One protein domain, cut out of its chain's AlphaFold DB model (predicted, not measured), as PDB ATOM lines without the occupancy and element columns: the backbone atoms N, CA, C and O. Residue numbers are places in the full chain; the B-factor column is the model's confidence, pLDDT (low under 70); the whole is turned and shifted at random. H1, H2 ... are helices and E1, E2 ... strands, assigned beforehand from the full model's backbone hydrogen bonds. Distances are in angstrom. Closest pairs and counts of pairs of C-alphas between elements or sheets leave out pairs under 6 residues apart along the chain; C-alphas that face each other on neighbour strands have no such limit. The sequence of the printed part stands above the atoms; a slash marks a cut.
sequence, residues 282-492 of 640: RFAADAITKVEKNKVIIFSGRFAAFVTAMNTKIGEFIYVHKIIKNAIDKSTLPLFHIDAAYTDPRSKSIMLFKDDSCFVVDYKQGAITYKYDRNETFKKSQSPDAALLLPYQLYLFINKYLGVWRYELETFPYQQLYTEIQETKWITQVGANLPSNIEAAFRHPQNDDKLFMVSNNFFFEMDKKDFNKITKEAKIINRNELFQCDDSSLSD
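AT A GLANCE: This is residues 282 to 492 of the 640 residues of an uncharacterized protein of Dinothrombium tinctorium (UniProt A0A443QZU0). This is a small four-bladed propeller: four antiparallel sheets, E1 E2 E3, E4 E5 E6 E7, E8 E9 E10 E11 and E12 E13 E14 E16, stand in a ring, with E1, E4, E8 and E12 side by side round the middle. The ring is closed, E1 meeting both E4 and E12; short helices H1, H2 and H3 sit toward the rim, and residues 478 to 492 run away as a tail. The printed part has 211 residues, with three named helices and 16 named strands, in the order E1 E2 E3 H1 E4 E5 E6 E7 H2 E8 E9 E10 E11 H3 E12 E13 E14 E15 E16. It is mostly strand, with under half of the residues in named elements, and compact, with a radius of gyration of the C-alphas of 16.4 A and spans of 50 by 38 by 29 A.

HOW THE PARTS SIT: Start at E1, residues 287 to 292, E2, 295 to 300, and E3, 303 to 307, a meander, each strand the antiparallel neighbour of the one before; look for N 289 and O 297 at 2.9 A and N 298 and O 305 at 2.9 A. H1, residues 320 to 323, is on this sheet at a height of 7.1 A. Next come E4, 340 to 343, E5, 349 to 354, E6, 357 to 362, and E7, 367 to 373, also a meander, with N 342 and O 351 at 3.0 A, N 352 and O 359 at 2.8 A, and N 360 and O 370 at 2.9 A. H2, residues 374 to 377, only grazes this sheet. The meander of E8, 386 to 390, E9, 393 to 398, E10, 403 to 408, and E11, 423 to 426, has N 388 and O 395, N 396 and O 405, and N 425 and O 404 at 2.9 A each. H3, residues 427 to 430, is on it at a height of 8.2 A. In the last sheet, E12, 440 to 443, E13, 450 to 455, and E14, 458 to 463, form a meander, and E16, 475 to 477, is antiparallel to E14; find N 442 and O 452, N 453 and O 460, and N 461 and O 475 at 2.9 A each. E15, residues 469 to 473, pairs with no named strand; its closest C-alpha to H3 is Ile 470, 4.9 A from Gln 429. Round the ring, the closest C-alphas are Ala 287 and Ala 340 at 4.8 A, Ala 340 and Ala 386 at 4.6 A, Ala 386 and Ala 440 at 4.6 A, and Ala 287 and Ala 440 at 5.0 A. The three helices are too short for any O i to N i+4 pair; each has its one O i to N i+3 pair within range.

IN THESE COORDINATES: Find C-alpha 287 at (157.438, 128.029, 132.879), where E1 begins its 16.0 A. E7 is the longest strand by residues, 18.0 A long, and ends at C-alpha 373 at (163.255, 123.051, 115.345). E16 ends at C-alpha 477, at (145.550, 136.357, 143.821).

THE WHOLE: The two C-alphas farthest apart, Gln 416 and Asp 492, are 54.9 A apart. The printed part has no cut; the links E3 to H1, H1 to E4 and E10 to E11 are long. The mean pLDDT of the printed part is 80.9, and 34 residues are under 70, among them 325 to 336 and 411 to 418.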
ATOM      1  N   ARG A 282     160.479 136.044 145.776       60.84
ATOM      2  CA  ARG A 282     160.468 135.944 144.323       60.84
ATOM      3  C   ARG A 282     160.188 134.501 143.933       60.84
ATOM      4  O   ARG A 282     161.004 133.628 144.177       60.84
ATOM      5  N   PHE A 283     159.044 134.237 143.325       62.72
ATOM      6  CA  PHE A 283     158.760 132.972 142.670       62.72
ATOM      7  C   PHE A 283     159.074 133.161 141.185       62.72
ATOM      8  O   PHE A 283     158.227 133.601 140.419       62.72
ATOM      9  N   ALA A 284     160.329 132.922 140.799       66.00
ATOM     10  CA  ALA A 284     160.750 133.033 139.404       66.00
ATOM     11  C   ALA A 284     160.353 131.748 138.677       66.00
ATOM     12  O   ALA A 284     161.135 130.802 138.638       66.00
ATOM     13  N   ALA A 285     159.113 131.672 138.209       76.56
ATOM     14  CA  ALA A 285     158.696 130.576 137.354       76.56
ATOM     15  C   ALA A 285     158.892 130.970 135.898       76.56
ATOM     16  O   ALA A 285     158.137 131.784 135.381       76.56
ATOM     17  N   ASP A 286     159.880 130.354 135.261       82.38
ATOM     18  CA  ASP A 286     160.152 130.556 133.838       82.38
ATOM     19  C   ASP A 286     159.104 129.829 132.984       82.38
ATOM     20  O   ASP A 286     158.765 130.255 131.894       82.38
ATOM     21  N   ALA A 287     158.559 128.721 133.496       90.94
ATOM     22  CA  ALA A 287     157.438 128.029 132.879       90.94
ATOM     23  C   ALA A 287     156.646 127.235 133.923       90.94
ATOM     24  O   ALA A 287     157.195 126.731 134.905       90.94
ATOM     25  N   ILE A 288     155.342 127.060 133.706       93.19
ATOM     26  CA  ILE A 288     154.483 126.245 134.575       93.19
ATOM     27  C   ILE A 288     153.531 125.431 133.715       93.19
ATOM     28  O   ILE A 288     152.928 125.955 132.784       93.19
ATOM     29  N   THR A 289     153.340 124.155 134.046       94.25
ATOM     30  CA  THR A 289     152.356 123.332 133.346       94.25
ATOM     31  C   THR A 289     151.675 122.302 134.242       94.25
ATOM     32  O   THR A 289     152.292 121.697 135.119       94.25
ATOM     33  N   LYS A 290     150.376 122.082 134.015       93.69
ATOM     34  CA  LYS A 290     149.591 121.040 134.686       93.69
ATOM     35  C   LYS A 290     149.777 119.713 133.960       93.69
ATOM     36  O   LYS A 290     149.276 119.557 132.848       93.69
ATOM     37  N   VAL A 291     150.425 118.756 134.622       90.69
ATOM     38  CA  VAL A 291     150.722 117.437 134.045       90.69
ATOM     39  C   VAL A 291     149.612 116.416 134.283       90.69
ATOM     40  O   VAL A 291     149.275 115.628 133.402       90.69
ATOM     41  N   GLU A 292     148.976 116.464 135.454       89.44
ATOM     42  CA  GLU A 292     147.829 115.624 135.798       89.44
ATOM     43  C   GLU A 292     146.919 116.322 136.819       89.44
ATOM     44  O   GLU A 292     147.160 117.461 137.233       89.44
ATOM     45  N   LYS A 293     145.812 115.669 137.190       89.88
ATOM     46  CA  LYS A 293     144.930 116.176 138.246       89.88
ATOM     47  C   LYS A 293     145.740 116.303 139.535       89.88
ATOM     48  O   LYS A 293     146.405 115.352 139.929       89.88
ATOM     49  N   ASN A 294     145.660 117.464 140.182       90.31
ATOM     50  CA  ASN A 294     146.419 117.775 141.395       90.31
ATOM     51  C   ASN A 294     147.936 117.651 141.204       90.31
ATOM     52  O   ASN A 294     148.632 117.179 142.102       90.31
ATOM     53  N   LYS A 295     148.456 118.012 140.024       90.44
ATOM     54  CA  LYS A 295     149.900 118.041 139.799       90.44
ATOM     55  C   LYS A 295     150.307 119.034 138.730       90.44
ATOM     56  O   LYS A 295     149.926 118.936 137.562       90.44
ATOM     57  N   VAL A 296     151.134 119.969 139.153       91.56
ATOM     58  CA  VAL A 296     151.726 121.020 138.341       91.56
ATOM     59  C   VAL A 296     153.238 120.921 138.477       91.56
ATOM     60  O   VAL A 296     153.746 120.640 139.563       91.56
ATOM     61  N   ILE A 297     153.944 121.124 137.370       91.38
ATOM     62  CA  ILE A 297     155.391 121.312 137.353       91.38
ATOM     63  C   ILE A 297     155.658 122.796 137.189       91.38
ATOM     64  O   ILE A 297     155.095 123.433 136.298       91.38
ATOM     65  N   ILE A 298     156.520 123.317 138.046       90.25
ATOM     66  CA  ILE A 298     157.058 124.668 137.972       90.25
ATOM     67  C   ILE A 298     158.517 124.538 137.576       90.25
ATOM     68  O   ILE A 298     159.266 123.856 138.271       90.25
ATOM     69  N   PHE A 299     158.909 125.198 136.494       87.62
ATOM     70  CA  PHE A 299     160.289 125.341 136.049       87.62
ATOM     71  C   PHE A 299     160.822 126.699 136.504       87.62
ATOM     72  O   PHE A 299     160.127 127.707 136.408       87.62
ATOM     73  N   SER A 300     162.037 126.711 137.042       83.44
ATOM     74  CA  SER A 300     162.696 127.894 137.593       83.44
ATOM     75  C   SER A 300     164.206 127.750 137.424       83.44
ATOM     76  O   SER A 300     164.865 126.942 138.092       83.44
ATOM     77  N   GLY A 301     164.754 128.485 136.467       77.94
ATOM     78  CA  GLY A 301     166.081 128.277 135.926       77.94
ATOM     79  C   GLY A 301     166.289 126.821 135.514       77.94
ATOM     80  O   GLY A 301     165.460 126.178 134.875       77.94
ATOM     81  N   ARG A 302     167.407 126.254 135.964       77.00
ATOM     82  CA  ARG A 302     167.777 124.847 135.736       77.00
ATOM     83  C   ARG A 302     167.073 123.846 136.661       77.00
ATOM     84  O   ARG A 302     167.430 122.662 136.665       77.00
ATOM     85  N   PHE A 303     166.133 124.302 137.488       80.56
ATOM     86  CA  PHE A 303     165.414 123.480 138.456       80.56
ATOM     87  C   PHE A 303     163.926 123.416 138.145       80.56
ATOM     88  O   PHE A 303     163.370 124.236 137.422       80.56
ATOM     89  N   ALA A 304     163.276 122.421 138.726       85.75
ATOM     90  CA  ALA A 304     161.843 122.286 138.702       85.75
ATOM     91  C   ALA A 304     161.331 121.676 140.006       85.75
ATOM     92  O   ALA A 304     162.040 120.929 140.686       85.75
ATOM     93  N   ALA A 305     160.091 121.998 140.346       87.00
ATOM     94  CA  ALA A 305     159.398 121.482 141.516       87.00
ATOM     95  C   ALA A 305     157.977 121.053 141.151       87.00
ATOM     96  O   ALA A 305     157.352 121.596 140.237       87.00
ATOM     97  N   PHE A 306     157.460 120.078 141.895       88.12
ATOM     98  CA  PHE A 306     156.070 119.655 141.791       88.12
ATOM     99  C   PHE A 306     155.213 120.373 142.832       88.12
ATOM    100  O   PHE A 306     155.621 120.535 143.983       88.12
ATOM    101  N   VAL A 307     153.998 120.738 142.431       87.38
ATOM    102  CA  VAL A 307     152.951 121.246 143.318       87.38
ATOM    103  C   VAL A 307     151.675 120.453 143.104       87.38
ATOM    104  O   VAL A 307     151.255 120.236 141.966       87.38
ATOM    105  N   THR A 308     151.046 120.030 144.199       86.31
ATOM    106  CA  THR A 308     149.803 119.256 144.148       86.31
ATOM    107  C   THR A 308     148.554 120.127 144.229       86.31
ATOM    108  O   THR A 308     147.559 119.856 143.553       86.31
ATOM    109  N   ALA A 309     148.610 121.207 145.005       85.38
ATOM    110  CA  ALA A 309     147.540 122.185 145.125       85.38
ATOM    111  C   ALA A 309     148.098 123.601 145.268       85.38
ATOM    112  O   ALA A 309     149.179 123.806 145.821       85.38
ATOM    113  N   MET A 310     147.335 124.593 144.807       83.94
ATOM    114  CA  MET A 310     147.769 125.990 144.874       83.94
ATOM    115  C   MET A 310     147.983 126.462 146.314       83.94
ATOM    116  O   MET A 310     148.843 127.292 146.534       83.94
ATOM    117  N   ASN A 311     147.286 125.893 147.297       84.19
ATOM    118  CA  ASN A 311     147.395 126.233 148.719       84.19
ATOM    119  C   ASN A 311     148.353 125.314 149.505       84.19
ATOM    120  O   ASN A 311     148.200 125.166 150.718       84.19
ATOM    121  N   THR A 312     149.301 124.652 148.837       82.75
ATOM    122  CA  THR A 312     150.292 123.761 149.471       82.75
ATOM    123  C   THR A 312     151.707 124.219 149.171       82.75
ATOM    124  O   THR A 312     151.967 124.685 148.064       82.75
ATOM    125  N   LYS A 313     152.623 124.066 150.133       80.62
ATOM    126  CA  LYS A 313     154.034 124.431 149.959       80.62
ATOM    127  C   LYS A 313     154.634 123.784 148.709       80.62
ATOM    128  O   LYS A 313     154.409 122.601 148.452       80.62
ATOM    129  N   ILE A 314     155.420 124.560 147.960       81.31
ATOM    130  CA  ILE A 314     156.168 124.049 146.806       81.31
ATOM    131  C   ILE A 314     157.079 122.909 147.264       81.31
ATOM    132  O   ILE A 314     157.747 123.007 148.298       81.31
ATOM    133  N   GLY A 315     157.074 121.817 146.497       79.12
ATOM    134  CA  GLY A 315     157.952 120.682 146.738       79.12
ATOM    135  C   GLY A 315     159.432 121.052 146.627       79.12
ATOM    136  O   GLY A 315     159.820 122.184 146.345       79.12
ATOM    137  N   GLU A 316     160.302 120.073 146.839       82.06
ATOM    138  CA  GLU A 316     161.728 120.301 146.648       82.06
ATOM    139  C   GLU A 316     162.067 120.588 145.180       82.06
ATOM    140  O   GLU A 316     161.670 119.847 144.279       82.06
ATOM    141  N   PHE A 317     162.847 121.649 144.962       79.44
ATOM    142  CA  PHE A 317     163.451 121.931 143.670       79.44
ATOM    143  C   PHE A 317     164.549 120.914 143.363       79.44
ATOM    144  O   PHE A 317     165.540 120.794 144.085       79.44
ATOM    145  N   ILE A 318     164.375 120.206 142.255       78.81
ATOM    146  CA  ILE A 318     165.336 119.261 141.691       78.81
ATOM    147  C   ILE A 318     165.760 119.743 140.310       78.81
ATOM    148  O   ILE A 318     165.042 120.496 139.664       78.81
ATOM    149  N   TYR A 319     166.933 119.334 139.837       77.56
ATOM    150  CA  TYR A 319     167.358 119.702 138.487       77.56
ATOM    151  C   TYR A 319     166.367 119.202 137.432       77.56
ATOM    152  O   TYR A 319     165.880 118.074 137.530       77.56
ATOM    153  N   VAL A 320     166.140 119.998 136.386       79.50
ATOM    154  CA  VAL A 320     165.229 119.645 135.283       79.50
ATOM    155  C   VAL A 320     165.605 118.301 134.647       79.50
ATOM    156  O   VAL A 320     164.736 117.455 134.441       79.50
ATOM    157  N   HIS A 321     166.900 118.021 134.462       76.06
ATOM    158  CA  HIS A 321     167.374 116.734 133.927       76.06
ATOM    159  C   HIS A 321     167.033 115.523 134.820       76.06
ATOM    160  O   HIS A 321     167.055 114.390 134.356       76.06
ATOM    161  N   LYS A 322     166.720 115.715 136.110       77.44
ATOM    162  CA  LYS A 322     166.259 114.613 136.977       77.44
ATOM    163  C   LYS A 322     164.795 114.259 136.722       77.44
ATOM    164  O   LYS A 322     164.399 113.119 136.961       77.44
ATOM    165  N   ILE A 323     164.004 115.225 136.255       78.81
ATOM    166  CA  ILE A 323     162.640 114.991 135.767       78.81
ATOM    167  C   ILE A 323     162.709 114.350 134.376       78.81
ATOM    168  O   ILE A 323     161.983 113.398 134.101       78.81
ATOM    169  N   ILE A 324     163.637 114.815 133.538       78.38
ATOM    170  CA  ILE A 324     163.848 114.342 132.166       78.38
ATOM    171  C   ILE A 324     165.043 113.376 132.133       78.38
ATOM    172  O   ILE A 324     166.133 113.705 131.670       78.38
ATOM    173  N   LYS A 325     164.834 112.182 132.697       67.38
ATOM    174  CA  LYS A 325     165.849 111.144 132.949       67.38
ATOM    175  C   LYS A 325     166.565 110.628 131.696       67.38
ATOM    176  O   LYS A 325     167.748 110.314 131.774       67.38
ATOM    177  N   ASN A 326     165.857 110.532 130.570       56.06
ATOM    178  CA  ASN A 326     166.355 109.925 129.333       56.06
ATOM    179  C   ASN A 326     166.356 110.962 128.206       56.06
ATOM    180  O   ASN A 326     165.540 110.906 127.283       56.06
ATOM    181  N   ALA A 327     167.247 111.946 128.302       54.22
ATOM    182  CA  ALA A 327     167.584 112.768 127.149       54.22
ATOM    183  C   ALA A 327     168.343 111.908 126.128       54.22
ATOM    184  O   ALA A 327     169.273 111.196 126.506       54.22
ATOM    185  N   ILE A 328     167.930 111.967 124.856       51.94
ATOM    186  CA  ILE A 328     168.495 111.190 123.731       51.94
ATOM    187  C   ILE A 328     170.018 111.392 123.621       51.94
ATOM    188  O   ILE A 328     170.738 110.483 123.219       51.94
ATOM    189  N   ASP A 329     170.511 112.541 124.080       54.03
ATOM    190  CA  ASP A 329     171.917 112.795 124.353       54.03
ATOM    191  C   ASP A 329     172.021 113.668 125.621       54.03
ATOM    192  O   ASP A 329     171.335 114.689 125.734       54.03
ATOM    193  N   LYS A 330     172.861 113.290 126.594       50.00
ATOM    194  CA  LYS A 330     173.093 114.089 127.815       50.00
ATOM    195  C   LYS A 330     173.632 115.491 127.496       50.00
ATOM    196  O   LYS A 330     173.476 116.385 128.322       50.00
ATOM    197  N   SER A 331     174.213 115.688 126.310       50.06
ATOM    198  CA  SER A 331     174.616 116.996 125.786       50.06
ATOM    199  C   SER A 331     173.425 117.845 125.292       50.06
ATOM    200  O   SER A 331     173.473 119.071 125.356       50.06
ATOM    201  N   THR A 332     172.330 117.209 124.845       50.75
ATOM    202  CA  THR A 332     171.173 117.880 124.210       50.75
ATOM    203  C   THR A 332     170.108 118.388 125.165       50.75
ATOM    204  O   THR A 332     169.266 119.176 124.731       50.75
ATOM    205  N   LEU A 333     170.140 117.993 126.443       55.59
ATOM    206  CA  LEU A 333     169.326 118.630 127.480       55.59
ATOM    207  C   LEU A 333     170.220 119.432 128.429       55.59
ATOM    208  O   LEU A 333     170.515 119.004 129.548       55.59
ATOM    209  N   PRO A 334     170.723 120.573 127.953       50.50
ATOM    210  CA  PRO A 334     171.624 121.396 128.723       50.50
ATOM    211  C   PRO A 334     170.944 121.975 129.970       50.50
ATOM    212  O   PRO A 334     169.723 122.085 130.070       50.50
ATOM    213  N   LEU A 335     171.787 122.336 130.935       55.66
ATOM    214  CA  LEU A 335     171.500 122.910 132.253       55.66
ATOM    215  C   LEU A 335     170.852 124.310 132.168       55.66
ATOM    216  O   LEU A 335     171.346 125.260 132.776       55.66
ATOM    217  N   PHE A 336     169.794 124.467 131.380       62.03
ATOM    218  CA  PHE A 336     169.222 125.756 131.007       62.03
ATOM    219  C   PHE A 336     167.839 125.979 131.629       62.03
ATOM    220  O   PHE A 336     167.201 125.052 132.126       62.03
ATOM    221  N   HIS A 337     167.421 127.247 131.614       75.56
ATOM    222  CA  HIS A 337     166.044 127.667 131.870       75.56
ATOM    223  C   HIS A 337     165.119 127.180 130.749       75.56
ATOM    224  O   HIS A 337     165.595 126.902 129.650       75.56
ATOM    225  N   ILE A 338     163.825 127.046 131.040       85.75
ATOM    226  CA  ILE A 338     162.778 126.672 130.079       85.75
ATOM    227  C   ILE A 338     161.935 127.915 129.822       85.75
ATOM    228  O   ILE A 338     161.396 128.455 130.778       85.75
ATOM    229  N   ASP A 339     161.803 128.336 128.564       88.88
ATOM    230  CA  ASP A 339     161.159 129.614 128.227       88.88
ATOM    231  C   ASP A 339     159.627 129.515 128.283       88.88
ATOM    232  O   ASP A 339     158.945 130.456 128.660       88.88
ATOM    233  N   ALA A 340     159.071 128.359 127.908       93.50
ATOM    234  CA  ALA A 340     157.650 128.066 128.052       93.50
ATOM    235  C   ALA A 340     157.404 126.553 128.095       93.50
ATOM    236  O   ALA A 340     158.195 125.753 127.589       93.50
ATOM    237  N   ALA A 341     156.269 126.135 128.656       94.19
ATOM    238  CA  ALA A 341     155.874 124.731 128.666       94.19
ATOM    239  C   ALA A 341     154.354 124.560 128.648       94.19
ATOM    240  O   ALA A 341     153.632 125.291 129.320       94.19
ATOM    241  N   TYR A 342     153.866 123.527 127.961       94.06
ATOM    242  CA  TYR A 342     152.492 123.048 128.123       94.06
ATOM    243  C   TYR A 342     152.449 121.518 128.155       94.06
ATOM    244  O   TYR A 342     153.356 120.844 127.679       94.06
ATOM    245  N   THR A 343     151.372 120.956 128.702       92.12
ATOM    246  CA  THR A 343     151.126 119.509 128.687       92.12
ATOM    247  C   THR A 343     149.881 119.221 127.870       92.12
ATOM    248  O   THR A 343     148.815 119.779 128.164       92.12
ATOM    249  N   ASP A 344     149.994 118.314 126.897       88.62
ATOM    250  CA  ASP A 344     148.831 117.796 126.184       88.62
ATOM    251  C   ASP A 344     148.049 116.837 127.101       88.62
ATOM    252  O   ASP A 344     148.571 115.802 127.528       88.62
ATOM    253  N   PRO A 345     146.785 117.149 127.449       84.81
ATOM    254  CA  PRO A 345     146.001 116.299 128.333       84.81
ATOM    255  C   PRO A 345     145.673 114.916 127.746       84.81
ATOM    256  O   PRO A 345     145.333 114.036 128.541       84.81
ATOM    257  N   ARG A 346     145.757 114.721 126.421       83.31
ATOM    258  CA  ARG A 346     145.460 113.468 125.706       83.31
ATOM    259  C   ARG A 346     146.626 112.486 125.806       83.31
ATOM    260  O   ARG A 346     146.447 111.376 126.298       83.31
ATOM    261  N   SER A 347     147.820 112.915 125.396       83.31
ATOM    262  CA  SER A 347     149.032 112.082 125.396       83.31
ATOM    263  C   SER A 347     149.758 112.069 126.742       83.31
ATOM    264  O   SER A 347     150.552 111.169 126.999       83.31
ATOM    265  N   LYS A 348     149.496 113.060 127.608       84.06
ATOM    266  CA  LYS A 348     150.278 113.351 128.825       84.06
ATOM    267  C   LYS A 348     151.742 113.700 128.549       84.06
ATOM    268  O   LYS A 348     152.555 113.681 129.472       84.06
ATOM    269  N   SER A 349     152.086 114.035 127.309       88.12
ATOM    270  CA  SER A 349     153.415 114.538 126.982       88.12
ATOM    271  C   SER A 349     153.518 116.023 127.305       88.12
ATOM    272  O   SER A 349     152.561 116.786 127.142       88.12
ATOM    273  N   ILE A 350     154.703 116.429 127.737       90.50
ATOM    274  CA  ILE A 350     155.047 117.818 128.013       90.50
ATOM    275  C   ILE A 350     155.810 118.347 126.805       90.50
ATOM    276  O   ILE A 350     156.807 117.752 126.404       90.50
ATOM    277  N   MET A 351     155.351 119.456 126.239       91.19
ATOM    278  CA  MET A 351     156.112 120.233 125.272       91.19
ATOM    279  C   MET A 351     156.881 121.318 126.021       91.19
ATOM    280  O   MET A 351     156.279 122.106 126.755       91.19
ATOM    281  N   LEU A 352     158.196 121.359 125.825       91.00
ATOM    282  CA  LEU A 352     159.092 122.373 126.369       91.00
ATOM    283  C   LEU A 352     159.617 123.236 125.225       91.00
ATOM    284  O   LEU A 352     160.087 122.706 124.219       91.00
ATOM    285  N   PHE A 353     159.563 124.551 125.401       89.56
ATOM    286  CA  PHE A 353     160.155 125.524 124.494       89.56
ATOM    287  C   PHE A 353     161.448 126.030 125.108       89.56
ATOM    288  O   PHE A 353     161.470 126.444 126.270       89.56
ATOM    289  N   LYS A 354     162.522 125.976 124.325       86.44
ATOM    290  CA  LYS A 354     163.792 126.567 124.708       86.44
ATOM    291  C   LYS A 354     164.513 127.108 123.487       86.44
ATOM    292  O   LYS A 354     164.904 126.337 122.613       86.44
ATOM    293  N   ASP A 355     164.710 128.422 123.467       82.62
ATOM    294  CA  ASP A 355     165.265 129.157 122.344       82.62
ATOM    295  C   ASP A 355     164.498 128.744 121.078       82.62
ATOM    296  O   ASP A 355     163.266 128.674 121.086       82.62
ATOM    297  N   ASP A 356     165.205 128.395 120.009       81.56
ATOM    298  CA  ASP A 356     164.621 127.940 118.746       81.56
ATOM    299  C   ASP A 356     164.313 126.433 118.712       81.56
ATOM    300  O   ASP A 356     164.044 125.876 117.653       81.56
ATOM    301  N   SER A 357     164.340 125.739 119.853       84.19
ATOM    302  CA  SER A 357     164.060 124.302 119.949       84.19
ATOM    303  C   SER A 357     162.779 123.995 120.724       84.19
ATOM    304  O   SER A 357     162.446 124.631 121.728       84.19
ATOM    305  N   CYS A 358     162.094 122.940 120.290       86.06
ATOM    306  CA  CYS A 358     160.973 122.331 120.995       86.06
ATOM    307  C   CYS A 358     161.319 120.892 121.386       86.06
ATOM    308  O   CYS A 358     161.841 120.125 120.576       86.06
ATOM    309  N   PHE A 359     160.993 120.505 122.618       86.31
ATOM    310  CA  PHE A 359     161.232 119.158 123.132       86.31
ATOM    311  C   PHE A 359     159.922 118.535 123.592       86.31
ATOM    312  O   PHE A 359     159.214 119.111 124.416       86.31
ATOM    313  N   VAL A 360     159.629 117.329 123.110       87.69
ATOM    314  CA  VAL A 360     158.504 116.528 123.597       87.69
ATOM    315  C   VAL A 360     159.025 115.515 124.596       87.69
ATOM    316  O   VAL A 360     159.855 114.671 124.261       87.69
ATOM    317  N   VAL A 361     158.514 115.588 125.818       86.94
ATOM    318  CA  VAL A 361     158.874 114.698 126.917       86.94
ATOM    319  C   VAL A 361     157.682 113.819 127.266       86.94
ATOM    320  O   VAL A 361     156.612 114.319 127.621       86.94
ATOM    321  N   ASP A 362     157.866 112.501 127.226       85.25
ATOM    322  CA  ASP A 362     156.943 111.577 127.881       85.25
ATOM    323  C   ASP A 362     157.134 111.722 129.391       85.25
ATOM    324  O   ASP A 362     158.150 111.306 129.953       85.25
ATOM    325  N   TYR A 363     156.146 112.322 130.053       80.12
ATOM    326  CA  TYR A 363     156.194 112.581 131.484       80.12
ATOM    327  C   TYR A 363     156.367 111.307 132.327       80.12
ATOM    328  O   TYR A 363     157.080 111.327 133.331       80.12
ATOM    329  N   LYS A 364     155.737 110.192 131.938       81.69
ATOM    330  CA  LYS A 364     155.784 108.942 132.713       81.69
ATOM    331  C   LYS A 364     157.154 108.286 132.621       81.69
ATOM    332  O   LYS A 364     157.649 107.755 133.613       81.69
ATOM    333  N   GLN A 365     157.753 108.328 131.436       79.25
ATOM    334  CA  GLN A 365     159.070 107.743 131.191       79.25
ATOM    335  C   GLN A 365     160.208 108.702 131.567       79.25
ATOM    336  O   GLN A 365     161.339 108.267 131.783       79.25
ATOM    337  N   GLY A 366     159.923 110.006 131.651       74.75
ATOM    338  CA  GLY A 366     160.937 111.051 131.765       74.75
ATOM    339  C   GLY A 366     161.871 111.077 130.552       74.75
ATOM    340  O   GLY A 366     163.024 111.476 130.679       74.75
ATOM    341  N   ALA A 367     161.416 110.587 129.398       77.38
ATOM    342  CA  ALA A 367     162.226 110.461 128.196       77.38
ATOM    343  C   ALA A 367     161.875 111.564 127.206       77.38
ATOM    344  O   ALA A 367     160.694 111.808 126.949       77.38
ATOM    345  N   ILE A 368     162.897 112.200 126.628       76.50
ATOM    346  CA  ILE A 368     162.679 113.014 125.433       76.50
ATOM    347  C   ILE A 368     162.295 112.042 124.330       76.50
ATOM    348  O   ILE A 368     163.067 111.157 123.970       76.50
ATOM    349  N   THR A 369     161.088 112.198 123.820       76.31
ATOM    350  CA  THR A 369     160.578 111.378 122.729       76.31
ATOM    351  C   THR A 369     160.964 111.997 121.390       76.31
ATOM    352  O   THR A 369     161.299 111.267 120.465       76.31
ATOM    353  N   TYR A 370     160.980 113.335 121.308       76.25
ATOM    354  CA  TYR A 370     161.312 114.077 120.091       76.25
ATOM    355  C   TYR A 370     161.958 115.433 120.397       76.25
ATOM    356  O   TYR A 370     161.652 116.065 121.412       76.25
ATOM    357  N   LYS A 371     162.812 115.890 119.477       83.00
ATOM    358  CA  LYS A 371     163.337 117.257 119.403       83.00
ATOM    359  C   LYS A 371     162.987 117.819 118.029       83.00
ATOM    360  O   LYS A 371     163.237 117.150 117.029       83.00
ATOM    361  N   TYR A 372     162.456 119.033 117.998       79.69
ATOM    362  CA  TYR A 372     162.111 119.743 116.772       79.69
ATOM    363  C   TYR A 372     162.766 121.121 116.747       79.69
ATOM    364  O   TYR A 372     162.954 121.739 117.801       79.69
ATOM    365  N   ASP A 373     163.057 121.619 115.547       79.81
ATOM    366  CA  ASP A 373     163.255 123.051 115.345       79.81
ATOM    367  C   ASP A 373     161.889 123.750 115.452       79.81
ATOM    368  O   ASP A 373     160.880 123.332 114.863       79.81
ATOM    369  N   ARG A 374     161.835 124.806 116.263       82.81
ATOM    370  CA  ARG A 374     160.616 125.575 116.507       82.81
ATOM    371  C   ARG A 374     160.150 126.279 115.235       82.81
ATOM    372  O   ARG A 374     158.947 126.355 115.008       82.81
ATOM    373  N   ASN A 375     161.066 126.777 114.407       78.25
ATOM    374  CA  ASN A 375     160.736 127.484 113.170       78.25
ATOM    375  C   ASN A 375     160.162 126.546 112.105       78.25
ATOM    376  O   ASN A 375     159.345 126.989 111.296       78.25
ATOM    377  N   GLU A 376     160.560 125.272 112.127       74.88
ATOM    378  CA  GLU A 376     159.953 124.231 111.296       74.88
ATOM    379  C   GLU A 376     158.537 123.928 111.792       74.88
ATOM    380  O   GLU A 376     157.581 124.060 111.038       74.88
ATOM    381  N   THR A 377     158.386 123.641 113.086       74.06
ATOM    382  CA  THR A 377     157.112 123.191 113.680       74.06
ATOM    383  C   THR A 377     156.046 124.290 113.724       74.06
ATOM    384  O   THR A 377     154.873 124.075 113.401       74.06
ATOM    385  N   PHE A 378     156.458 125.487 114.134       76.25
ATOM    386  CA  PHE A 378     155.633 126.676 114.273       76.25
ATOM    387  C   PHE A 378     156.208 127.746 113.345       76.25
ATOM    388  O   PHE A 378     157.082 128.537 113.714       76.25
ATOM    389  N   LYS A 379     155.720 127.764 112.105       68.31
ATOM    390  CA  LYS A 379     156.189 128.673 111.054       68.31
ATOM    391  C   LYS A 379     156.121 130.125 111.529       68.31
ATOM    392  O   LYS A 379     155.083 130.582 112.008       68.31
ATOM    393  N   LYS A 380     157.230 130.857 111.366       66.38
ATOM    394  CA  LYS A 380     157.397 132.256 111.817       66.38
ATOM    395  C   LYS A 380     157.249 132.444 113.335       66.38
ATOM    396  O   LYS A 380     157.006 133.566 113.784       66.38
ATOM    397  N   SER A 381     157.395 131.379 114.126       67.19
ATOM    398  CA  SER A 381     157.300 131.502 115.573       67.19
ATOM    399  C   SER A 381     158.535 132.183 116.176       67.19
ATOM    400  O   SER A 381     159.668 131.883 115.807       67.19
ATOM    401  N   GLN A 382     158.327 133.110 117.105       74.31
ATOM    402  CA  GLN A 382     159.378 133.675 117.954       74.31
ATOM    403  C   GLN A 382     159.413 132.888 119.270       74.31
ATOM    404  O   GLN A 382     158.474 132.137 119.544       74.31
ATOM    405  N   SER A 383     160.466 133.054 120.076       83.06
ATOM    406  CA  SER A 383     160.564 132.390 121.383       83.06
ATOM    407  C   SER A 383     159.370 132.781 122.252       83.06
ATOM    408  O   SER A 383     159.220 133.972 122.538       83.06
ATOM    409  N   PRO A 384     158.489 131.830 122.615       90.25
ATOM    410  CA  PRO A 384     157.364 132.130 123.479       90.25
ATOM    411  C   PRO A 384     157.852 132.310 124.915       90.25
ATOM    412  O   PRO A 384     158.689 131.542 125.380       90.25
ATOM    413  N   ASP A 385     157.281 133.286 125.610       90.25
ATOM    414  CA  ASP A 385     157.517 133.524 127.035       90.25
ATOM    415  C   ASP A 385     156.532 132.745 127.918       90.25
ATOM    416  O   ASP A 385     156.749 132.586 129.108       90.25
ATOM    417  N   ALA A 386     155.404 132.293 127.362       94.88
ATOM    418  CA  ALA A 386     154.486 131.380 128.035       94.88
ATOM    419  C   ALA A 386     153.680 130.573 127.016       94.88
ATOM    420  O   ALA A 386     153.470 130.997 125.876       94.88
ATOM    421  N   ALA A 387     153.171 129.415 127.435       95.25
ATOM    422  CA  ALA A 387     152.335 128.560 126.603       95.25
ATOM    423  C   ALA A 387     151.139 128.024 127.393       95.25
ATOM    424  O   ALA A 387     151.299 127.507 128.493       95.25
ATOM    425  N   LEU A 388     149.942 128.094 126.812       95.69
ATOM    426  CA  LEU A 388     148.721 127.534 127.384       95.69
ATOM    427  C   LEU A 388     148.006 126.676 126.350       95.69
ATOM    428  O   LEU A 388     147.638 127.155 125.283       95.69
ATOM    429  N   LEU A 389     147.729 125.426 126.708       93.19
ATOM    430  CA  LEU A 389     146.885 124.552 125.904       93.19
ATOM    431  C   LEU A 389     145.476 124.464 126.499       93.19
ATOM    432  O   LEU A 389     145.275 123.938 127.601       93.19
ATOM    433  N   LEU A 390     144.505 124.948 125.732       91.25
ATOM    434  CA  LEU A 390     143.078 124.670 125.888       91.25
ATOM    435  C   LEU A 390     142.676 123.565 124.891       91.25
ATOM    436  O   LEU A 390     143.506 123.176 124.072       91.25
ATOM    437  N   PRO A 391     141.461 122.985 124.966       87.75
ATOM    438  CA  PRO A 391     141.073 121.892 124.073       87.75
ATOM    439  C   PRO A 391     141.355 122.223 122.600       87.75
ATOM    440  O   PRO A 391     140.725 123.113 122.041       87.75
ATOM    441  N   TYR A 392     142.339 121.526 122.020       84.12
ATOM    442  CA  TYR A 392     142.835 121.685 120.644       84.12
ATOM    443  C   TYR A 392     143.394 123.069 120.276       84.12
ATOM    444  O   TYR A 392     143.724 123.296 119.119       84.12
ATOM    445  N   GLN A 393     143.538 123.989 121.231       90.75
ATOM    446  CA  GLN A 393     143.951 125.367 120.975       90.75
ATOM    447  C   GLN A 393     145.165 125.718 121.825       90.75
ATOM    448  O   GLN A 393     145.069 125.859 123.048       90.75
ATOM    449  N   LEU A 394     146.312 125.847 121.166       92.44
ATOM    450  CA  LEU A 394     147.554 126.281 121.786       92.44
ATOM    451  C   LEU A 394     147.679 127.796 121.668       92.44
ATOM    452  O   LEU A 394     147.624 128.352 120.576       92.44
ATOM    453  N   TYR A 395     147.893 128.445 122.803       94.12
ATOM    454  CA  TYR A 395     148.163 129.868 122.911       94.12
ATOM    455  C   TYR A 395     149.617 130.061 123.318       94.12
ATOM    456  O   TYR A 395     150.021 129.608 124.389       94.12
ATOM    457  N   LEU A 396     150.391 130.730 122.468       93.50
ATOM    458  CA  LEU A 396     151.762 131.138 122.755       93.50
ATOM    459  C   LEU A 396     151.785 132.638 123.048       93.50
ATOM    460  O   LEU A 396     151.343 133.437 122.222       93.50
ATOM    461  N   PHE A 397     152.271 133.016 124.226       92.62
ATOM    462  CA  PHE A 397     152.427 134.408 124.646       92.62
ATOM    463  C   PHE A 397     153.823 134.890 124.265       92.62
ATOM    464  O   PHE A 397     154.804 134.188 124.503       92.62
ATOM    465  N   ILE A 398     153.903 136.077 123.663       87.75
ATOM    466  CA  ILE A 398     155.154 136.651 123.168       87.75
ATOM    467  C   ILE A 398     155.246 138.095 123.652       87.75
ATOM    468  O   ILE A 398     154.747 139.035 123.020       87.75
ATOM    469  N   ASN A 399     155.891 138.263 124.802       80.56
ATOM    470  CA  ASN A 399     155.974 139.502 125.566       80.56
ATOM    471  C   ASN A 399     156.662 140.606 124.776       80.56
ATOM    472  O   ASN A 399     156.246 141.757 124.852       80.56
ATOM    473  N   LYS A 400     157.645 140.275 123.930       74.81
ATOM    474  CA  LYS A 400     158.280 141.250 123.024       74.81
ATOM    475  C   LYS A 400     157.262 142.034 122.183       74.81
ATOM    476  O   LYS A 400     157.499 143.199 121.872       74.81
ATOM    477  N   TYR A 401     156.139 141.410 121.829       69.12
ATOM    478  CA  TYR A 401     155.077 142.010 121.021       69.12
ATOM    479  C   TYR A 401     153.794 142.261 121.809       69.12
ATOM    480  O   TYR A 401     152.792 142.619 121.203       69.12
ATOM    481  N   LEU A 402     153.801 142.052 123.131       78.00
ATOM    482  CA  LEU A 402     152.611 142.126 123.988       78.00
ATOM    483  C   LEU A 402     151.434 141.272 123.453       78.00
ATOM    484  O   LEU A 402     150.260 141.612 123.647       78.00
ATOM    485  N   GLY A 403     151.751 140.203 122.714       85.12
ATOM    486  CA  GLY A 403     150.817 139.489 121.850       85.12
ATOM    487  C   GLY A 403     150.657 138.017 122.210       85.12
ATOM    488  O   GLY A 403     151.494 137.428 122.890       85.12
ATOM    489  N   VAL A 404     149.568 137.426 121.727       90.19
ATOM    490  CA  VAL A 404     149.220 136.014 121.892       90.19
ATOM    491  C   VAL A 404     148.892 135.424 120.531       90.19
ATOM    492  O   VAL A 404     148.057 135.967 119.804       90.19
ATOM    493  N   TRP A 405     149.546 134.322 120.178       90.62
ATOM    494  CA  TRP A 405     149.324 133.599 118.929       90.62
ATOM    495  C   TRP A 405     148.586 132.298 119.204       90.62
ATOM    496  O   TRP A 405     148.998 131.511 120.059       90.62
ATOM    497  N   ARG A 406     147.482 132.092 118.489       91.38
ATOM    498  CA  ARG A 406     146.663 130.885 118.570       91.38
ATOM    499  C   ARG A 406     147.033 129.934 117.443       91.38
ATOM    500  O   ARG A 406     147.067 130.326 116.278       91.38
ATOM    501  N   TYR A 407     147.204 128.674 117.803       88.44
ATOM    502  CA  TYR A 407     147.416 127.552 116.904       88.44
ATOM    503  C   TYR A 407     146.351 126.487 117.174       88.44
ATOM    504  O   TYR A 407     145.951 126.286 118.325       88.44
ATOM    505  N   GLU A 408     145.909 125.791 116.132       86.75
ATOM    506  CA  GLU A 408     145.013 124.639 116.254       86.75
ATOM    507  C   GLU A 408     145.823 123.342 116.199       86.75
ATOM    508  O   GLU A 408     146.663 123.153 115.325       86.75
ATOM    509  N   LEU A 409     145.619 122.472 117.191       81.75
ATOM    510  CA  LEU A 409     146.351 121.218 117.352       81.75
ATOM    511  C   LEU A 409     145.434 120.030 117.067       81.75
ATOM    512  O   LEU A 409     144.791 119.495 117.976       81.75
ATOM    513  N   GLU A 410     145.413 119.582 115.817       70.81
ATOM    514  CA  GLU A 410     144.586 118.451 115.388       70.81
ATOM    515  C   GLU A 410     145.108 117.117 115.953       70.81
ATOM    516  O   GLU A 410     144.374 116.382 116.618       70.81
ATOM    517  N   THR A 411     146.407 116.831 115.807       63.16
ATOM    518  CA  THR A 411     147.035 115.572 116.243       63.16
ATOM    519  C   THR A 411     148.326 115.821 117.039       63.16
ATOM    520  O   THR A 411     149.117 116.703 116.724       63.16
ATOM    521  N   PHE A 412     148.526 115.075 118.134       59.78
ATOM    522  CA  PHE A 412     149.728 115.134 118.982       59.78
ATOM    523  C   PHE A 412     150.199 113.703 119.297       59.78
ATOM    524  O   PHE A 412     149.342 112.855 119.557       59.78
ATOM    525  N   PRO A 413     151.514 113.391 119.318       55.22
ATOM    526  CA  PRO A 413     152.676 114.271 119.096       55.22
ATOM    527  C   PRO A 413     152.928 114.598 117.622       55.22
ATOM    528  O   PRO A 413     153.791 115.412 117.319       55.22
ATOM    529  N   TYR A 414     152.170 113.977 116.717       53.06
ATOM    530  CA  TYR A 414     152.243 114.192 115.279       53.06
ATOM    531  C   TYR A 414     151.606 115.527 114.889       53.06
ATOM    532  O   TYR A 414     150.636 115.557 114.147       53.06
ATOM    533  N   GLN A 415     152.165 116.643 115.355       55.56
ATOM    534  CA  GLN A 415     152.044 117.865 114.571       55.56
ATOM    535  C   GLN A 415     152.649 117.506 113.211       55.56
ATOM    536  O   GLN A 415     153.825 117.148 113.149       55.56
ATOM    537  N   GLN A 416     151.857 117.488 112.140       46.53
ATOM    538  CA  GLN A 416     152.373 117.319 110.782       46.53
ATOM    539  C   GLN A 416     153.203 118.558 110.421       46.53
ATOM    540  O   GLN A 416     152.728 119.397 109.678       46.53
ATOM    541  N   LEU A 417     154.387 118.705 111.026       52.03
ATOM    542  CA  LEU A 417     155.496 119.634 110.778       52.03
ATOM    543  C   LEU A 417     155.194 121.106 110.436       52.03
ATOM    544  O   LEU A 417     156.132 121.837 110.175       52.03
ATOM    545  N   TYR A 418     153.950 121.578 110.475       60.28
ATOM    546  CA  TYR A 418     153.552 122.894 109.988       60.28
ATOM    547  C   TYR A 418     152.238 123.307 110.652       60.28
ATOM    548  O   TYR A 418     151.160 123.124 110.094       60.28
ATOM    549  N   THR A 419     152.293 123.860 111.865       71.06
ATOM    550  CA  THR A 419     151.108 124.528 112.426       71.06
ATOM    551  C   THR A 419     151.171 126.018 112.103       71.06
ATOM    552  O   THR A 419     152.085 126.721 112.540       71.06
ATOM    553  N   GLU A 420     150.213 126.509 111.314       79.56
ATOM    554  CA  GLU A 420     150.103 127.935 110.994       79.56
ATOM    555  C   GLU A 420     149.355 128.704 112.090       79.56
ATOM    556  O   GLU A 420     148.531 128.156 112.830       79.56
ATOM    557  N   ILE A 421     149.678 129.993 112.208       82.25
ATOM    558  CA  ILE A 421     149.025 130.903 113.150       82.25
ATOM    559  C   ILE A 421     147.594 131.128 112.670       82.25
ATOM    560  O   ILE A 421     147.382 131.701 111.605       82.25
ATOM    561  N   GLN A 422     146.626 130.712 113.479       86.19
ATOM    562  CA  GLN A 422     145.203 130.888 113.190       86.19
ATOM    563  C   GLN A 422     144.717 132.282 113.579       86.19
ATOM    564  O   GLN A 422     143.828 132.850 112.953       86.19
ATOM    565  N   GLU A 423     145.280 132.841 114.650       87.06
ATOM    566  CA  GLU A 423     144.836 134.122 115.186       87.06
ATOM    567  C   GLU A 423     145.957 134.807 115.969       87.06
ATOM    568  O   GLU A 423     146.721 134.153 116.685       87.06
ATOM    569  N   THR A 424     146.018 136.136 115.890       86.19
ATOM    570  CA  THR A 424     146.899 136.960 116.725       86.19
ATOM    571  C   THR A 424     146.094 137.969 117.522       86.19
ATOM    572  O   THR A 424     145.303 138.715 116.947       86.19
ATOM    573  N   LYS A 425     146.341 138.035 118.829       86.19
ATOM    574  CA  LYS A 425     145.670 138.943 119.762       86.19
ATOM    575  C   LYS A 425     146.669 139.755 120.558       86.19
ATOM    576  O   LYS A 425     147.790 139.310 120.779       86.19
ATOM    577  N   TRP A 426     146.245 140.904 121.062       83.81
ATOM    578  CA  TRP A 426     146.901 141.515 122.216       83.81
ATOM    579  C   TRP A 426     146.568 140.728 123.485       83.81
ATOM    580  O   TRP A 426     145.480 140.165 123.604       83.81
ATOM    581  N   ILE A 427     147.454 140.749 124.480       84.81
ATOM    582  CA  ILE A 427     147.176 140.122 125.785       84.81
ATOM    583  C   ILE A 427     145.895 140.689 126.429       84.81
ATOM    584  O   ILE A 427     145.110 139.942 127.007       84.81
ATOM    585  N   THR A 428     145.602 141.978 126.238       80.56
ATOM    586  CA  THR A 428     144.352 142.613 126.702       80.56
ATOM    587  C   THR A 428     143.083 142.040 126.073       80.56
ATOM    588  O   THR A 428     142.003 142.163 126.646       80.56
ATOM    589  N   GLN A 429     143.189 141.413 124.900       84.12
ATOM    590  CA  GLN A 429     142.064 140.753 124.236       84.12
ATOM    591  C   GLN A 429     141.825 139.337 124.764       84.12
ATOM    592  O   GLN A 429     140.744 138.784 124.572       84.12
ATOM    593  N   VAL A 430     142.807 138.765 125.464       86.25
ATOM    594  CA  VAL A 430     142.669 137.487 126.165       86.25
ATOM    595  C   VAL A 430     141.916 137.659 127.487       86.25
ATOM    596  O   VAL A 430     141.113 136.798 127.842       86.25
ATOM    597  N   GLY A 431     142.107 138.784 128.174       83.50
ATOM    598  CA  GLY A 431     141.347 139.167 129.363       83.50
ATOM    599  C   GLY A 431     141.674 140.593 129.805       83.50
ATOM    600  O   GLY A 431     142.798 141.067 129.614       83.50
ATOM    601  N   ALA A 432     140.704 141.279 130.414       75.88
ATOM    602  CA  ALA A 432     140.961 142.574 131.040       75.88
ATOM    603  C   ALA A 432     141.870 142.423 132.266       75.88
ATOM    604  O   ALA A 432     141.891 141.388 132.935       75.88
ATOM    605  N   ASN A 433     142.608 143.487 132.578       77.25
ATOM    606  CA  ASN A 433     143.508 143.584 133.732       77.25
ATOM    607  C   ASN A 433     144.665 142.575 133.773       77.25
ATOM    608  O   ASN A 433     145.391 142.524 134.765       77.25
ATOM    609  N   LEU A 434     144.904 141.837 132.686       84.50
ATOM    610  CA  LEU A 434     146.149 141.098 132.523       84.50
ATOM    611  C   LEU A 434     147.328 142.072 132.333       84.50
ATOM    612  O   LEU A 434     147.177 143.123 131.694       84.50
ATOM    613  N   PRO A 435     148.509 141.750 132.887       82.50
ATOM    614  CA  PRO A 435     149.713 142.532 132.658       82.50
ATOM    615  C   PRO A 435     150.196 142.346 131.218       82.50
ATOM    616  O   PRO A 435     149.840 141.388 130.538       82.50
ATOM    617  N   SER A 436     151.031 143.269 130.744       77.19
ATOM    618  CA  SER A 436     151.537 143.243 129.366       77.19
ATOM    619  C   SER A 436     152.506 142.094 129.094       77.19
ATOM    620  O   SER A 436     152.758 141.785 127.937       77.19
ATOM    621  N   ASN A 437     153.046 141.483 130.150       82.69
ATOM    622  CA  ASN A 437     154.026 140.414 130.059       82.69
ATOM    623  C   ASN A 437     153.504 139.208 130.839       82.69
ATOM    624  O   ASN A 437     153.239 139.341 132.035       82.69
ATOM    625  N   ILE A 438     153.375 138.060 130.182       88.94
ATOM    626  CA  ILE A 438     153.010 136.777 130.784       88.94
ATOM    627  C   ILE A 438     154.222 135.850 130.673       88.94
ATOM    628  O   ILE A 438     154.720 135.619 129.578       88.94
ATOM    629  N   GLU A 439     154.702 135.355 131.807       87.81
ATOM    630  CA  GLU A 439     155.890 134.487 131.936       87.81
ATOM    631  C   GLU A 439     155.500 133.017 132.132       87.81
ATOM    632  O   GLU A 439     156.269 132.103 131.884       87.81
ATOM    633  N   ALA A 440     154.272 132.749 132.578       92.38
ATOM    634  CA  ALA A 440     153.727 131.400 132.552       92.38
ATOM    635  C   ALA A 440     152.205 131.440 132.455       92.38
ATOM    636  O   ALA A 440     151.553 132.370 132.931       92.38
ATOM    637  N   ALA A 441     151.622 130.401 131.869       95.00
ATOM    638  CA  ALA A 441     150.180 130.255 131.754       95.00
ATOM    639  C   ALA A 441     149.802 128.780 131.910       95.00
ATOM    640  O   ALA A 441     150.366 127.914 131.251       95.00
ATOM    641  N   PHE A 442     148.860 128.458 132.794       94.94
ATOM    642  CA  PHE A 442     148.501 127.063 133.051       94.94
ATOM    643  C   PHE A 442     147.070 126.900 133.565       94.94
ATOM    644  O   PHE A 442     146.411 127.840 134.002       94.94
ATOM    645  N   ARG A 443     146.570 125.664 133.502       94.56
ATOM    646  CA  ARG A 443     145.259 125.278 134.047       94.56
ATOM    647  C   ARG A 443     145.372 125.020 135.545       94.56
ATOM    648  O   ARG A 443     146.329 124.378 135.976       94.56
ATOM    649  N   HIS A 444     144.380 125.431 136.331       93.06
ATOM    650  CA  HIS A 444     144.391 125.223 137.779       93.06
ATOM    651  C   HIS A 444     144.498 123.714 138.122       93.06
ATOM    652  O   HIS A 444     143.807 122.876 137.525       93.06
ATOM    653  N   PRO A 445     145.348 123.314 139.095       90.06
ATOM    654  CA  PRO A 445     145.651 121.905 139.391       90.06
ATOM    655  C   PRO A 445     144.409 121.072 139.732       90.06
ATOM    656  O   PRO A 445     144.270 119.942 139.261       90.06
ATOM    657  N   GLN A 446     143.496 121.651 140.514       91.12
ATOM    658  CA  GLN A 446     142.278 120.991 141.004       91.12
ATOM    659  C   GLN A 446     140.990 121.347 140.234       91.12
ATOM    660  O   GLN A 446     139.995 120.651 140.406       91.12
ATOM    661  N   ASN A 447     140.983 122.394 139.398       92.44
ATOM    662  CA  ASN A 447     139.769 122.932 138.774       92.44
ATOM    663  C   ASN A 447     140.033 123.297 137.305       92.44
ATOM    664  O   ASN A 447     140.622 124.327 137.017       92.44
ATOM    665  N   ASP A 448     139.610 122.467 136.354       89.56
ATOM    666  CA  ASP A 448     139.894 122.715 134.931       89.56
ATOM    667  C   ASP A 448     139.121 123.906 134.324       89.56
ATOM    668  O   ASP A 448     139.440 124.323 133.206       89.56
ATOM    669  N   ASP A 449     138.169 124.490 135.059       93.56
ATOM    670  CA  ASP A 449     137.441 125.700 134.656       93.56
ATOM    671  C   ASP A 449     138.163 126.993 135.042       93.56
ATOM    672  O   ASP A 449     137.684 128.082 134.724       93.56
ATOM    673  N   LYS A 450     139.320 126.898 135.703       94.38
ATOM    674  CA  LYS A 450     140.143 128.042 136.100       94.38
ATOM    675  C   LYS A 450     141.494 128.013 135.396       94.38
ATOM    676  O   LYS A 450     142.132 126.964 135.264       94.38
ATOM    677  N   LEU A 451     141.939 129.187 134.970       95.38
ATOM    678  CA  LEU A 451     143.232 129.419 134.339       95.38
ATOM    679  C   LEU A 451     144.044 130.380 135.199       95.38
ATOM    680  O   LEU A 451     143.491 131.312 135.780       95.38
ATOM    681  N   PHE A 452     145.353 130.166 135.235       93.56
ATOM    682  CA  PHE A 452     146.313 131.067 135.851       93.56
ATOM    683  C   PHE A 452     147.238 131.642 134.796       93.56
ATOM    684  O   PHE A 452     147.798 130.900 133.989       93.56
ATOM    685  N   MET A 453     147.440 132.949 134.874       92.88
ATOM    686  CA  MET A 453     148.518 133.655 134.196       92.88
ATOM    687  C   MET A 453     149.489 134.167 135.250       92.88
ATOM    688  O   MET A 453     149.070 134.626 136.315       92.88
ATOM    689  N   VAL A 454     150.778 134.083 134.964       89.44
ATOM    690  CA  VAL A 454     151.845 134.510 135.866       89.44
ATOM    691  C   VAL A 454     152.624 135.620 135.197       89.44
ATOM    692  O   VAL A 454     152.971 135.532 134.022       89.44
ATOM    693  N   SER A 455     152.877 136.675 135.955       84.94
ATOM    694  CA  SER A 455     153.768 137.754 135.558       84.94
ATOM    695  C   SER A 455     154.576 138.160 136.768       84.94
ATOM    696  O   SER A 455     154.014 138.608 137.777       84.94
ATOM    697  N   ASN A 456     155.892 138.023 136.677       77.06
ATOM    698  CA  ASN A 456     156.800 138.169 137.794       77.06
ATOM    699  C   ASN A 456     156.347 137.262 138.958       77.06
ATOM    700  O   ASN A 456     156.232 136.049 138.828       77.06
ATOM    701  N   ASN A 457     156.005 137.861 140.100       75.44
ATOM    702  CA  ASN A 457     155.555 137.152 141.303       75.44
ATOM    703  C   ASN A 457     154.033 137.146 141.490       75.44
ATOM    704  O   ASN A 457     153.552 136.856 142.589       75.44
ATOM    705  N   PHE A 458     153.272 137.542 140.472       81.44
ATOM    706  CA  PHE A 458     151.833 137.725 140.589       81.44
ATOM    707  C   PHE A 458     151.076 136.709 139.757       81.44
ATOM    708  O   PHE A 458     151.408 136.447 138.601       81.44
ATOM    709  N   PHE A 459     150.028 136.178 140.373       87.25
ATOM    710  CA  PHE A 459     149.138 135.201 139.780       87.25
ATOM    711  C   PHE A 459     147.807 135.870 139.504       87.25
ATOM    712  O   PHE A 459     147.205 136.483 140.387       87.25
ATOM    713  N   PHE A 460     147.361 135.731 138.270       91.06
ATOM    714  CA  PHE A 460     146.103 136.248 137.783       91.06
ATOM    715  C   PHE A 460     145.224 135.044 137.482       91.06
ATOM    716  O   PHE A 460     145.535 134.259 136.588       91.06
ATOM    717  N   GLU A 461     144.157 134.868 138.255       92.94
ATOM    718  CA  GLU A 461     143.166 133.827 138.003       92.94
ATOM    719  C   GLU A 461     142.036 134.369 137.140       92.94
ATOM    720  O   GLU A 461     141.530 135.473 137.355       92.94
ATOM    721  N   MET A 462     141.597 133.547 136.195       94.19
ATOM    722  CA  MET A 462     140.393 133.799 135.424       94.19
ATOM    723  C   MET A 462     139.601 132.517 135.188       94.19
ATOM    724  O   MET A 462     140.150 131.413 135.146       94.19
ATOM    725  N   ASP A 463     138.296 132.674 134.987       94.88
ATOM    726  CA  ASP A 463     137.453 131.595 134.491       94.88
ATOM    727  C   ASP A 463     137.834 131.260 133.043       94.88
ATOM    728  O   ASP A 463     137.934 132.136 132.185       94.88
ATOM    729  N   LYS A 464     137.960 129.970 132.732       94.12
ATOM    730  CA  LYS A 464     138.225 129.474 131.378       94.12
ATOM    731  C   LYS A 464     137.169 129.945 130.379       94.12
ATOM    732  O   LYS A 464     137.510 130.287 129.254       94.12
ATOM    733  N   LYS A 465     135.895 130.004 130.788       93.06
ATOM    734  CA  LYS A 465     134.794 130.522 129.952       93.06
ATOM    735  C   LYS A 465     134.933 132.010 129.618       93.06
ATOM    736  O   LYS A 465     134.244 132.479 128.718       93.06
ATOM    737  N   ASP A 466     135.752 132.746 130.366       92.69
ATOM    738  CA  ASP A 466     135.983 134.180 130.197       92.69
ATOM    739  C   ASP A 466     137.305 134.485 129.483       92.69
ATOM    740  O   ASP A 466     137.582 135.635 129.153       92.69
ATOM    741  N   PHE A 467     138.084 133.451 129.168       91.69
ATOM    742  CA  PHE A 467     139.240 133.550 128.292       91.69
ATOM    743  C   PHE A 467     138.816 134.044 126.900       91.69
ATOM    744  O   PHE A 467     137.838 133.556 126.336       91.69
ATOM    745  N   ASN A 468     139.554 135.010 126.347       87.50
ATOM    746  CA  ASN A 468     139.219 135.785 125.143       87.50
ATOM    747  C   ASN A 468     138.045 136.774 125.287       87.50
ATOM    748  O   ASN A 468     137.433 137.141 124.282       87.50
ATOM    749  N   LYS A 469     137.718 137.232 126.505       85.94
ATOM    750  CA  LYS A 469     136.728 138.302 126.715       85.94
ATOM    751  C   LYS A 469     137.384 139.564 127.270       85.94
ATOM    752  O   LYS A 469     137.725 139.626 128.447       85.94
ATOM    753  N   ILE A 470     137.445 140.613 126.445       80.12
ATOM    754  CA  ILE A 470     138.018 141.931 126.796       80.12
ATOM    755  C   ILE A 470     137.348 142.552 128.033       80.12
ATOM    756  O   ILE A 470     137.970 143.330 128.739       80.12
ATOM    757  N   THR A 471     136.082 142.236 128.318       76.56
ATOM    758  CA  THR A 471     135.329 142.830 129.438       76.56
ATOM    759  C   THR A 471     135.493 142.096 130.764       76.56
ATOM    760  O   THR A 471     134.977 142.556 131.781       76.56
ATOM    761  N   LYS A 472     136.143 140.927 130.772       82.94
ATOM    762  CA  LYS A 472     136.259 140.093 131.969       82.94
ATOM    763  C   LYS A 472     137.640 140.239 132.574       82.94
ATOM    764  O   LYS A 472     138.645 139.943 131.935       82.94
ATOM    765  N   GLU A 473     137.658 140.732 133.804       81.50
ATOM    766  CA  GLU A 473     138.881 141.029 134.535       81.50
ATOM    767  C   GLU A 473     139.462 139.763 135.168       81.50
ATOM    768  O   GLU A 473     138.746 138.997 135.819       81.50
ATOM    769  N   ALA A 474     140.768 139.560 135.007       86.06
ATOM    770  CA  ALA A 474     141.488 138.560 135.782       86.06
ATOM    771  C   ALA A 474     141.678 139.051 137.227       86.06
ATOM    772  O   ALA A 474     142.058 140.200 137.471       86.06
ATOM    773  N   LYS A 475     141.438 138.171 138.202       88.50
ATOM    774  CA  LYS A 475     141.614 138.471 139.624       88.50
ATOM    775  C   LYS A 475     143.070 138.247 140.018       88.50
ATOM    776  O   LYS A 475     143.584 137.138 139.883       88.50
ATOM    777  N   ILE A 476     143.712 139.269 140.578       86.44
ATOM    778  CA  ILE A 476     145.023 139.107 141.218       86.44
ATOM    779  C   ILE A 476     144.833 138.294 142.499       86.44
ATOM    780  O   ILE A 476     144.059 138.682 143.377       86.44
ATOM    781  N   ILE A 477     145.548 137.180 142.614       83.94
ATOM    782  CA  ILE A 477     145.550 136.357 143.821       83.94
ATOM    783  C   ILE A 477     146.699 136.778 144.719       83.94
ATOM    784  O   ILE A 477     147.822 137.040 144.271       83.94
ATOM    785  N   ASN A 478     146.407 136.858 146.015       70.06
ATOM    786  CA  ASN A 478     147.432 137.154 146.988       70.06
ATOM    787  C   ASN A 478     148.407 135.979 147.069       70.06
ATOM    788  O   ASN A 478     148.004 134.837 147.264       70.06
ATOM    789  N   ARG A 479     149.704 136.269 146.973       67.38
ATOM    790  CA  ARG A 479     150.752 135.251 147.046       67.38
ATOM    791  C   ARG A 479     150.651 134.403 148.316       67.38
ATOM    792  O   ARG A 479     150.968 133.237 148.235       67.38
ATOM    793  N   ASN A 480     150.156 134.924 149.439       64.88
ATOM    794  CA  ASN A 480     150.007 134.144 150.685       64.88
ATOM    795  C   ASN A 480     148.974 133.024 150.588       64.88
ATOM    796  O   ASN A 480     149.065 132.020 151.288       64.88
ATOM    797  N   GLU A 481     147.992 133.190 149.705       70.69
ATOM    798  CA  GLU A 481     147.002 132.156 149.400       70.69
ATOM    799  C   GLU A 481     147.617 131.059 148.518       70.69
ATOM    800  O   GLU A 481     147.084 129.950 148.432       70.69
ATOM    801  N   LEU A 482     148.762 131.356 147.893       77.75
ATOM    802  CA  LEU A 482     149.496 130.474 147.008       77.75
ATOM    803  C   LEU A 482     150.752 129.934 147.698       77.75
ATOM    804  O   LEU A 482     151.525 130.626 148.347       77.75
ATOM    805  N   PHE A 483     150.966 128.638 147.565       76.69
ATOM    806  CA  PHE A 483     152.143 127.929 148.038       76.69
ATOM    807  C   PHE A 483     152.457 128.034 149.543       76.69
ATOM    808  O   PHE A 483     153.580 127.740 149.944       76.69
ATOM    809  N   GLN A 484     151.477 128.407 150.381       75.69
ATOM    810  CA  GLN A 484     151.639 128.598 151.836       75.69
ATOM    811  C   GLN A 484     152.818 129.508 152.200       75.69
ATOM    812  O   GLN A 484     153.560 129.253 153.149       75.69
ATOM    813  N   CYS A 485     153.016 130.558 151.410       72.38
ATOM    814  CA  CYS A 485     154.056 131.532 151.670       72.38
ATOM    815  C   CYS A 485     153.672 132.388 152.882       72.38
ATOM    816  O   CYS A 485     152.660 133.088 152.865       72.38
ATOM    817  N   ASP A 486     154.463 132.296 153.952       67.81
ATOM    818  CA  ASP A 486     154.202 133.012 155.198       67.81
ATOM    819  C   ASP A 486     154.830 134.414 155.187       67.81
ATOM    820  O   ASP A 486     155.974 134.625 155.607       67.81
ATOM    821  N   ASP A 487     154.042 135.395 154.741       66.12
ATOM    822  CA  ASP A 487     154.421 136.809 154.761       66.12
ATOM    823  C   ASP A 487     154.540 137.406 156.189       66.12
ATOM    824  O   ASP A 487     154.982 138.555 156.357       66.12
ATOM    825  N   SER A 488     154.116 136.685 157.238       63.84
ATOM    826  CA  SER A 488     154.196 137.181 158.620       63.84
ATOM    827  C   SER A 488     155.640 137.239 159.122       63.84
ATOM    828  O   SER A 488     155.994 138.148 159.872       63.84
ATOM    829  N   SER A 489     156.492 136.351 158.607       62.81
ATOM    830  CA  SER A 489     157.931 136.299 158.889       62.81
ATOM    831  C   SER A 489     158.741 137.420 158.217       62.81
ATOM    832  O   SER A 489     159.936 137.583 158.476       62.81
ATOM    833  N   LEU A 490     158.111 138.210 157.341       66.69
ATOM    834  CA  LEU A 490     158.772 139.287 156.615       66.69
ATOM    835  C   LEU A 490     158.878 140.543 157.473       66.69
ATOM    836  O   LEU A 490     157.904 140.976 158.085       66.69
ATOM    837  N   SER A 491     160.034 141.204 157.419       70.19
ATOM    838  CA  SER A 491     160.166 142.542 157.994       70.19
ATOM    839  C   SER A 491     159.249 143.545 157.281       70.19
ATOM    840  O   SER A 491     159.030 143.453 156.067       70.19
ATOM    841  N   ASP A 492     158.752 144.548 158.013       71.12
ATOM    842  CA  ASP A 492     157.826 145.565 157.484       71.12
ATOM    843  C   ASP A 492     158.360 146.248 156.224       71.12
ATOM    844  O   ASP A 492     157.637 146.474 155.255       71.12
TER     845      ASP A 492